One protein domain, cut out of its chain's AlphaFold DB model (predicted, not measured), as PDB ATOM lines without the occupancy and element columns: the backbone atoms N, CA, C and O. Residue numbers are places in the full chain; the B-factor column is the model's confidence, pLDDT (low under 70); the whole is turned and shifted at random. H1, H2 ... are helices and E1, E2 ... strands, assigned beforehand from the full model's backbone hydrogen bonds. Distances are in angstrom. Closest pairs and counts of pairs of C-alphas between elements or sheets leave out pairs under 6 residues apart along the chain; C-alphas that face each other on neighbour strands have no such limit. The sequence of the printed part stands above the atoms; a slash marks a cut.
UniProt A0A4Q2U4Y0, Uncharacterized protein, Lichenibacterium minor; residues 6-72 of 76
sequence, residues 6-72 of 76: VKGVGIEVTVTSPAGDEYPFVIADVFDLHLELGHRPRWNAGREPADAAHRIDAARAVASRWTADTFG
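Overview. This is residues 6 to 72 of the 76 residues of an uncharacterized protein of Lichenibacterium minor (UniProt A0A4Q2U4Y0). A twisted four-stranded sheet has one long helix, H1, slanting over one face; a long loop, residues 38 to 51, leads to it. The 67 printed residues include E1, E2, E3, E4 and H1, in that order. The sheet, ordered E1 - E2 - E3 - E4, is a meander, each strand antiparallel to the one before; the class is mixed, in two layers. It is compact, radius of gyration of the C-alphas 11.5 A, yet elongated, spanning 34 by 18 by 18 A.

Along the chain. Find C-alpha 6 at (13.770, -1.857, 17.745), where E1, residues 6 to 9, begins. E2 is 12 to 16, E3 22 to 29, 21.2 A long, and E4 34 to 37. H1, 52 to 71, runs 27.4 A to C-alpha 71 at (20.678, 7.326, 25.601).

Arrangement. Hairpins E1-E2, E2-E3 and E3-E4 have, within hydrogen-bond range, N 7 and O 14, 2.9 A, N 13 and O 25, 2.8 A, and N 26 and O 36, 2.8 A. H1, every O i to N i+4 pair within range, is on the sheet at a height of 7.4 A, slantwise, 52 degrees to E3 on the local plane; its closest C-alphas to E2 are Ala 59 and Val 15, 6.3 A.

Size, cuts and confidence. The printed part has no cut. The link from E4 to H1 is long. Residues 31, 32 and 72 have pLDDT under 70.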
ATOM      1  N   VAL A   6      13.998  -2.511  16.449       92.19
ATOM      2  CA  VAL A   6      13.770  -1.857  17.745       92.19
ATOM      3  C   VAL A   6      12.995  -0.568  17.532       92.19
ATOM      4  O   VAL A   6      13.331   0.228  16.654       92.19
ATOM      5  N   LYS A   7      11.962  -0.354  18.344       92.38
ATOM      6  CA  LYS A   7      11.185   0.884  18.378       92.38
ATOM      7  C   LYS A   7      11.126   1.398  19.811       92.38
ATOM      8  O   LYS A   7      10.538   0.744  20.664       92.38
ATOM      9  N   GLY A   8      11.695   2.576  20.050       88.25
ATOM     10  CA  GLY A   8      11.579   3.285  21.324       88.25
ATOM     11  C   GLY A   8      10.550   4.413  21.276       88.25
ATOM     12  O   GLY A   8      10.490   5.150  20.289       88.25
ATOM     13  N   VAL A   9       9.751   4.561  22.334       85.12
ATOM     14  CA  VAL A   9       8.842   5.696  22.562       85.12
ATOM     15  C   VAL A   9       8.942   6.107  24.033       85.12
ATOM     16  O   VAL A   9       8.437   5.426  24.919       85.12
ATOM     17  N   GLY A  10       9.610   7.229  24.312       84.62
ATOM     18  CA  GLY A  10       9.886   7.639  25.692       84.62
ATOM     19  C   GLY A  10      10.756   6.605  26.413       84.62
ATOM     20  O   GLY A  10      11.871   6.342  25.974       84.62
ATOM     21  N   ILE A  11      10.233   6.026  27.499       85.69
ATOM     22  CA  ILE A  11      10.895   4.956  28.267       85.69
ATOM     23  C   ILE A  11      10.533   3.544  27.781       85.69
ATOM     24  O   ILE A  11      11.085   2.567  28.279       85.69
ATOM     25  N   GLU A  12       9.594   3.410  26.844       90.56
ATOM     26  CA  GLU A  12       9.157   2.115  26.321       90.56
ATOM     27  C   GLU A  12      10.021   1.704  25.126       90.56
ATOM     28  O   GLU A  12      10.261   2.501  24.216       90.56
ATOM     29  N   VAL A  13      10.463   0.448  25.103       92.25
ATOM     30  CA  VAL A  13      11.308  -0.124  24.049       92.25
ATOM     31  C   VAL A  13      10.713  -1.446  23.588       92.25
ATOM     32  O   VAL A  13      10.770  -2.446  24.294       92.25
ATOM     33  N   THR A  14      10.190  -1.487  22.369       95.62
ATOM     34  CA  THR A  14       9.694  -2.725  21.763       95.62
ATOM     35  C   THR A  14      10.743  -3.299  20.828       95.62
ATOM     36  O   THR A  14      11.142  -2.652  19.856       95.62
ATOM     37  N   VAL A  15      11.160  -4.534  21.093       95.00
ATOM     38  CA  VAL A  15      12.022  -5.309  20.195       95.00
ATOM     39  C   VAL A  15      11.168  -6.296  19.412       95.00
ATOM     40  O   VAL A  15      10.369  -7.017  20.000       95.00
ATOM     41  N   THR A  16      11.358  -6.372  18.100       96.00
ATOM     42  CA  THR A  16      10.726  -7.367  17.230       96.00
ATOM     43  C   THR A  16      11.793  -8.324  16.706       96.00
ATOM     44  O   THR A  16      12.766  -7.892  16.080       96.00
ATOM     45  N   SER A  17      11.634  -9.623  16.973       94.25
ATOM     46  CA  SER A  17      12.544 -10.649  16.456       94.25
ATOM     47  C   SER A  17      12.310 -10.909  14.965       94.25
ATOM     48  O   SER A  17      11.233 -10.616  14.443       94.25
ATOM     49  N   PRO A  18      13.254 -11.567  14.272       90.75
ATOM     50  CA  PRO A  18      13.049 -11.986  12.885       90.75
ATOM     51  C   PRO A  18      11.887 -12.968  12.690       90.75
ATOM     52  O   PRO A  18      11.380 -13.115  11.582       90.75
ATOM     53  N   ALA A  19      11.466 -13.655  13.756       90.94
ATOM     54  CA  ALA A  19      10.298 -14.530  13.736       90.94
ATOM     55  C   ALA A  19       8.971 -13.760  13.895       90.94
ATOM     56  O   ALA A  19       7.908 -14.378  13.825       90.94
ATOM     57  N   GLY A  20       9.026 -12.441  14.113       92.12
ATOM     58  CA  GLY A  20       7.875 -11.575  14.364       92.12
ATOM     59  C   GLY A  20       7.408 -11.548  15.821       92.12
ATOM     60  O   GLY A  20       6.324 -11.040  16.086       92.12
ATOM     61  N   ASP A  21       8.176 -12.109  16.762       93.94
ATOM     62  CA  ASP A  21       7.847 -12.028  18.191       93.94
ATOM     63  C   ASP A  21       8.145 -10.614  18.711       93.94
ATOM     64  O   ASP A  21       9.197 -10.058  18.386       93.94
ATOM     65  N   GLU A  22       7.269 -10.051  19.543       95.25
ATOM     66  CA  GLU A  22       7.447  -8.715  20.127       95.25
ATOM     67  C   GLU A  22       7.763  -8.803  21.624       95.25
ATOM     68  O   GLU A  22       7.066  -9.470  22.392       95.25
ATOM     69  N   TYR A  23       8.795  -8.078  22.047       95.38
ATOM     70  CA  TYR A  23       9.284  -8.028  23.421       95.38
ATOM     71  C   TYR A  23       9.197  -6.579  23.912       95.38
ATOM     72  O   TYR A  23      10.046  -5.762  23.539       95.38
ATOM     73  N   PRO A  24       8.157  -6.228  24.690       94.94
ATOM     74  CA  PRO A  24       8.002  -4.888  25.237       94.94
ATOM     75  C   PRO A  24       8.843  -4.744  26.508       94.94
ATOM     76  O   PRO A  24       8.521  -5.312  27.554       94.94
ATOM     77  N   PHE A  25       9.919  -3.974  26.413       93.94
ATOM     78  CA  PHE A  25      10.744  -3.557  27.537       93.94
ATOM     79  C   PHE A  25      10.401  -2.133  27.980       93.94
ATOM     80  O   PHE A  25       9.899  -1.323  27.202       93.94
ATOM     81  N   VAL A  26      10.706  -1.823  29.234       91.94
ATOM     82  CA  VAL A  26      10.650  -0.482  29.811       91.94
ATOM     83  C   VAL A  26      12.012  -0.182  30.422       91.94
ATOM     84  O   VAL A  26      12.580  -1.021  31.126       91.94
ATOM     85  N   ILE A  27      12.538   1.006  30.137       86.44
ATOM     86  CA  ILE A  27      13.741   1.538  30.774       86.44
ATOM     87  C   ILE A  27      13.347   1.963  32.188       86.44
ATOM     88  O   ILE A  27      12.712   2.999  32.380       86.44
ATOM     89  N   ALA A  28      13.684   1.127  33.165       84.50
ATOM     90  CA  ALA A  28      13.434   1.389  34.578       84.50
ATOM     91  C   ALA A  28      14.471   2.364  35.158       84.50
ATOM     92  O   ALA A  28      14.139   3.176  36.018       84.50
ATOM     93  N   ASP A  29      15.703   2.318  34.644       78.81
ATOM     94  CA  ASP A  29      16.765   3.267  34.973       78.81
ATOM     95  C   ASP A  29      17.589   3.586  33.717       78.81
ATOM     96  O   ASP A  29      18.090   2.686  33.043       78.81
ATOM     97  N   VAL A  30      17.709   4.873  33.387       70.25
ATOM     98  CA  VAL A  30      18.451   5.348  32.210       70.25
ATOM     99  C   VAL A  30      19.962   5.379  32.472       70.25
ATOM    100  O   VAL A  30      20.734   5.155  31.543       70.25
ATOM    101  N   PHE A  31      20.397   5.623  33.713       68.94
ATOM    102  CA  PHE A  31      21.817   5.688  34.074       68.94
ATOM    103  C   PHE A  31      22.449   4.300  34.121       68.94
ATOM    104  O   PHE A  31      23.545   4.110  33.595       68.94
ATOM    105  N   ASP A  32      21.726   3.330  34.679       68.50
ATOM    106  CA  ASP A  32      22.171   1.934  34.756       68.50
ATOM    107  C   ASP A  32      21.697   1.085  33.562       68.50
ATOM    108  O   ASP A  32      21.968  -0.118  33.505       68.50
ATOM    109  N   LEU A  33      20.992   1.700  32.599       70.25
ATOM    110  CA  LEU A  33      20.401   1.042  31.426       70.25
ATOM    111  C   LEU A  33      19.573  -0.198  31.812       70.25
ATOM    112  O   LEU A  33      19.569  -1.218  31.114       70.25
ATOM    113  N   HIS A  34      18.882  -0.122  32.951       81.88
ATOM    114  CA  HIS A  34      18.115  -1.236  33.480       81.88
ATOM    115  C   HIS A  34      16.816  -1.401  32.689       81.88
ATOM    116  O   HIS A  34      15.988  -0.489  32.634       81.88
ATOM    117  N   LEU A  35      16.635  -2.578  32.081       85.00
ATOM    118  CA  LEU A  35      15.475  -2.916  31.258       85.00
ATOM    119  C   LEU A  35      14.649  -4.039  31.882       85.00
ATOM    120  O   LEU A  35      15.105  -5.183  32.030       85.00
ATOM    121  N   GLU A  36      13.384  -3.733  32.127       89.69
ATOM    122  CA  GLU A  36      12.389  -4.682  32.613       89.69
ATOM    123  C   GLU A  36      11.371  -5.001  31.519       89.69
ATOM    124  O   GLU A  36      11.153  -4.208  30.609       89.69
ATOM    125  N   LEU A  37      10.744  -6.177  31.576       89.19
ATOM    126  CA  LEU A  37       9.619  -6.473  30.691       89.19
ATOM    127  C   LEU A  37       8.397  -5.685  31.170       89.19
ATOM    128  O   LEU A  37       7.896  -5.942  32.264       89.19
ATOM    129  N   GLY A  38       7.894  -4.768  30.342       85.44
ATOM    130  CA  GLY A  38       6.685  -4.004  30.664       85.44
ATOM    131  C   GLY A  38       5.434  -4.882  30.647       85.44
ATOM    132  O   GLY A  38       4.543  -4.748  31.485       85.44
ATOM    133  N   HIS A  39       5.395  -5.837  29.715       88.94
ATOM    134  CA  HIS A  39       4.321  -6.813  29.564       88.94
ATOM    135  C   HIS A  39       4.869  -8.179  29.137       88.94
ATOM    136  O   HIS A  39       6.048  -8.331  28.814       88.94
ATOM    137  N   ARG A  40       3.994  -9.192  29.106       88.25
ATOM    138  CA  ARG A  40       4.347 -10.496  28.533       88.25
ATOM    139  C   ARG A  40       4.707 -10.335  27.049       88.25
ATOM    140  O   ARG A  40       3.973  -9.635  26.348       88.25
ATOM    141  N   PRO A  41       5.768 -11.004  26.559       92.94
ATOM    142  CA  PRO A  41       6.085 -11.006  25.139       92.94
ATOM    143  C   PRO A  41       4.906 -11.488  24.298       92.94
ATOM    144  O   PRO A  41       4.181 -12.418  24.675       92.94
ATOM    145  N   ARG A  42       4.725 -10.863  23.136       94.19
ATOM    146  CA  ARG A  42       3.733 -11.278  22.153       94.19
ATOM    147  C   ARG A  42       4.388 -12.243  21.181       94.19
ATOM    148  O   ARG A  42       5.099 -11.848  20.262       94.19
ATOM    149  N   TRP A  43       4.121 -13.522  21.390       94.12
ATOM    150  CA  TRP A  43       4.631 -14.587  20.537       94.12
ATOM    151  C   TRP A  43       3.865 -14.634  19.216       94.12
ATOM    152  O   TRP A  43       2.636 -14.756  19.219       94.12
ATOM    153  N   ASN A  44       4.571 -14.610  18.087       91.62
ATOM    154  CA  ASN A  44       3.957 -14.686  16.758       91.62
ATOM    155  C   ASN A  44       3.195 -16.009  16.564       91.62
ATOM    156  O   ASN A  44       2.105 -16.048  16.002       91.62
ATOM    157  N   ALA A  45       3.721 -17.099  17.127       88.69
ATOM    158  CA  ALA A  45       3.067 -18.407  17.116       88.69
ATOM    159  C   ALA A  45       1.818 -18.494  18.025       88.69
ATOM    160  O   ALA A  45       1.216 -19.562  18.135       88.69
ATOM    161  N   GLY A  46       1.456 -17.415  18.731       89.25
ATOM    162  CA  GLY A  46       0.301 -17.340  19.632       89.25
ATOM    163  C   GLY A  46       0.468 -18.067  20.972       89.25
ATOM    164  O   GLY A  46      -0.398 -17.949  21.837       89.25
ATOM    165  N   ARG A  47       1.571 -18.798  21.174       90.69
ATOM    166  CA  ARG A  47       1.907 -19.480  22.432       90.69
ATOM    167  C   ARG A  47       3.356 -19.236  22.826       90.69
ATOM    168  O   ARG A  47       4.211 -19.083  21.958       90.69
ATOM    169  N   GLU A  48       3.612 -19.278  24.128       92.06
ATOM    170  CA  GLU A  48       4.964 -19.190  24.675       92.06
ATOM    171  C   GLU A  48       5.801 -20.410  24.250       92.06
ATOM    172  O   GLU A  48       5.355 -21.551  24.425       92.06
ATOM    173  N   PRO A  49       6.976 -20.202  23.631       91.50
ATOM    174  CA  PRO A  49       7.835 -21.292  23.201       91.50
ATOM    175  C   PRO A  49       8.649 -21.851  24.379       91.50
ATOM    176  O   PRO A  49       8.895 -21.167  25.366       91.50
ATOM    177  N   ALA A  50       9.110 -23.100  24.275       93.44
ATOM    178  CA  ALA A  50       9.878 -23.746  25.348       93.44
ATOM    179  C   ALA A  50      11.217 -23.041  25.650       93.44
ATOM    180  O   ALA A  50      11.729 -23.120  26.762       93.44
ATOM    181  N   ASP A  51      11.770 -22.332  24.666       92.94
ATOM    182  CA  ASP A  51      12.989 -21.532  24.751       92.94
ATOM    183  C   ASP A  51      12.713 -20.041  25.043       92.94
ATOM    184  O   ASP A  51      13.572 -19.195  24.791       92.94
ATOM    185  N   ALA A  52      11.533 -19.697  25.580       91.56
ATOM    186  CA  ALA A  52      11.116 -18.312  25.831       91.56
ATOM    187  C   ALA A  52      12.153 -17.490  26.608       91.56
ATOM    188  O   ALA A  52      12.470 -16.379  26.192       91.56
ATOM    189  N   ALA A  53      12.725 -18.043  27.682       93.06
ATOM    190  CA  ALA A  53      13.746 -17.360  28.478       93.06
ATOM    191  C   ALA A  53      14.968 -16.963  27.631       93.06
ATOM    192  O   ALA A  53      15.405 -15.816  27.669       93.06
ATOM    193  N   HIS A  54      15.451 -17.876  26.785       93.44
ATOM    194  CA  HIS A  54      16.590 -17.616  25.908       93.44
ATOM    195  C   HIS A  54      16.284 -16.518  24.879       93.44
ATOM    196  O   HIS A  54      17.126 -15.664  24.598       93.44
ATOM    197  N   ARG A  55      15.058 -16.496  24.341       93.06
ATOM    198  CA  ARG A  55      14.621 -15.451  23.403       93.06
ATOM    199  C   ARG A  55      14.461 -14.089  24.067       93.06
ATOM    200  O   ARG A  55      14.841 -13.086  23.471       93.06
ATOM    201  N   ILE A  56      13.917 -14.057  25.284       93.44
ATOM    202  CA  ILE A  56      13.783 -12.833  26.083       93.44
ATOM    203  C   ILE A  56      15.167 -12.258  26.390       93.44
ATOM    204  O   ILE A  56      15.364 -11.058  26.215       93.44
ATOM    205  N   ASP A  57      16.135 -13.092  26.773       92.06
ATOM    206  CA  ASP A  57      17.508 -12.646  27.026       92.06
ATOM    207  C   ASP A  57      18.181 -12.104  25.757       92.06
ATOM    208  O   ASP A  57      18.819 -11.048  25.796       92.06
ATOM    209  N   ALA A  58      17.979 -12.757  24.607       92.75
ATOM    210  CA  ALA A  58      18.458 -12.246  23.323       92.75
ATOM    211  C   ALA A  58      17.824 -10.886  22.970       92.75
ATOM    212  O   ALA A  58      18.533  -9.950  22.592       92.75
ATOM    213  N   ALA A  59      16.507 -10.743  23.146       93.12
ATOM    214  CA  ALA A  59      15.802  -9.485  22.913       93.12
ATOM    215  C   ALA A  59      16.263  -8.383  23.881       93.12
ATOM    216  O   ALA A  59      16.449  -7.239  23.464       93.12
ATOM    217  N   ARG A  60      16.524  -8.725  25.150       91.00
ATOM    218  CA  ARG A  60      17.060  -7.798  26.155       91.00
ATOM    219  C   ARG A  60      18.445  -7.300  25.762       91.00
ATOM    220  O   ARG A  60      18.703  -6.109  25.902       91.00
ATOM    221  N   ALA A  61      19.322  -8.159  25.244       89.81
ATOM    222  CA  ALA A  61      20.640  -7.739  24.769       89.81
ATOM    223  C   ALA A  61      20.534  -6.725  23.614       89.81
ATOM    224  O   ALA A  61      21.246  -5.719  23.603       89.81
ATOM    225  N   VAL A  62      19.599  -6.947  22.680       90.81
ATOM    226  CA  VAL A  62      19.315  -6.010  21.579       90.81
ATOM    227  C   VAL A  62      18.771  -4.681  22.111       90.81
ATOM    228  O   VAL A  62      19.285  -3.624  21.740       90.81
ATOM    229  N   ALA A  63      17.785  -4.721  23.012       90.38
ATOM    230  CA  ALA A  63      17.221  -3.526  23.640       90.38
ATOM    231  C   ALA A  63      18.275  -2.741  24.434       90.38
ATOM    232  O   ALA A  63      18.344  -1.522  24.313       90.38
ATOM    233  N   SER A  64      19.126  -3.429  25.202       87.25
ATOM    234  CA  SER A  64      20.179  -2.807  26.021       87.25
ATOM    235  C   SER A  64      21.180  -2.073  25.143       87.25
ATOM    236  O   SER A  64      21.503  -0.919  25.405       87.25
ATOM    237  N   ARG A  65      21.624  -2.718  24.055       87.62
ATOM    238  CA  ARG A  65      22.525  -2.095  23.084       87.62
ATOM    239  C   ARG A  65      21.891  -0.867  22.439       87.62
ATOM    240  O   ARG A  65      22.507   0.187  22.432       87.62
ATOM    241  N   TRP A  66      20.658  -0.986  21.947       88.81
ATOM    242  CA  TRP A  66      19.950   0.150  21.356       88.81
ATOM    243  C   TRP A  66      19.762   1.300  22.360       88.81
ATOM    244  O   TRP A  66      19.932   2.461  22.000       88.81
ATOM    245  N   THR A  67      19.459   0.985  23.624       85.62
ATOM    246  CA  THR A  67      19.295   1.976  24.700       85.62
ATOM    247  C   THR A  67      20.620   2.676  24.997       85.62
ATOM    248  O   THR A  67      20.640   3.896  25.100       85.62
ATOM    249  N   ALA A  68      21.736   1.942  25.049       84.19
ATOM    250  CA  ALA A  68      23.071   2.524  25.176       84.19
ATOM    251  C   ALA A  68      23.433   3.412  23.973       84.19
ATOM    252  O   ALA A  68      23.945   4.509  24.156       84.19
ATOM    253  N   ASP A  69      23.128   2.983  22.748       85.56
ATOM    254  CA  ASP A  69      23.410   3.767  21.539       85.56
ATOM    255  C   ASP A  69      22.530   5.036  21.451       85.56
ATOM    256  O   ASP A  69      22.945   6.043  20.879       85.56
ATOM    257  N   THR A  70      21.318   5.001  22.021       82.69
ATOM    258  CA  THR A  70      20.333   6.100  21.963       82.69
ATOM    259  C   THR A  70      20.458   7.083  23.131       82.69
ATOM    260  O   THR A  70      20.305   8.288  22.939       82.69
ATOM    261  N   PHE A  71      20.702   6.572  24.341       76.94
ATOM    262  CA  PHE A  71      20.678   7.326  25.601       76.94
ATOM    263  C   PHE A  71      21.962   7.212  26.418       76.94
ATOM    264  O   PHE A  71      22.091   7.908  27.426       76.94
ATOM    265  N   GLY A  72      22.881   6.321  26.031       67.25
ATOM    266  CA  GLY A  72      24.177   6.184  26.689       67.25
ATOM    267  C   GLY A  72      24.902   7.522  26.736       67.25
ATOM    268  O   GLY A  72      24.530   8.454  26.012       67.25
TER     269      GLY A  72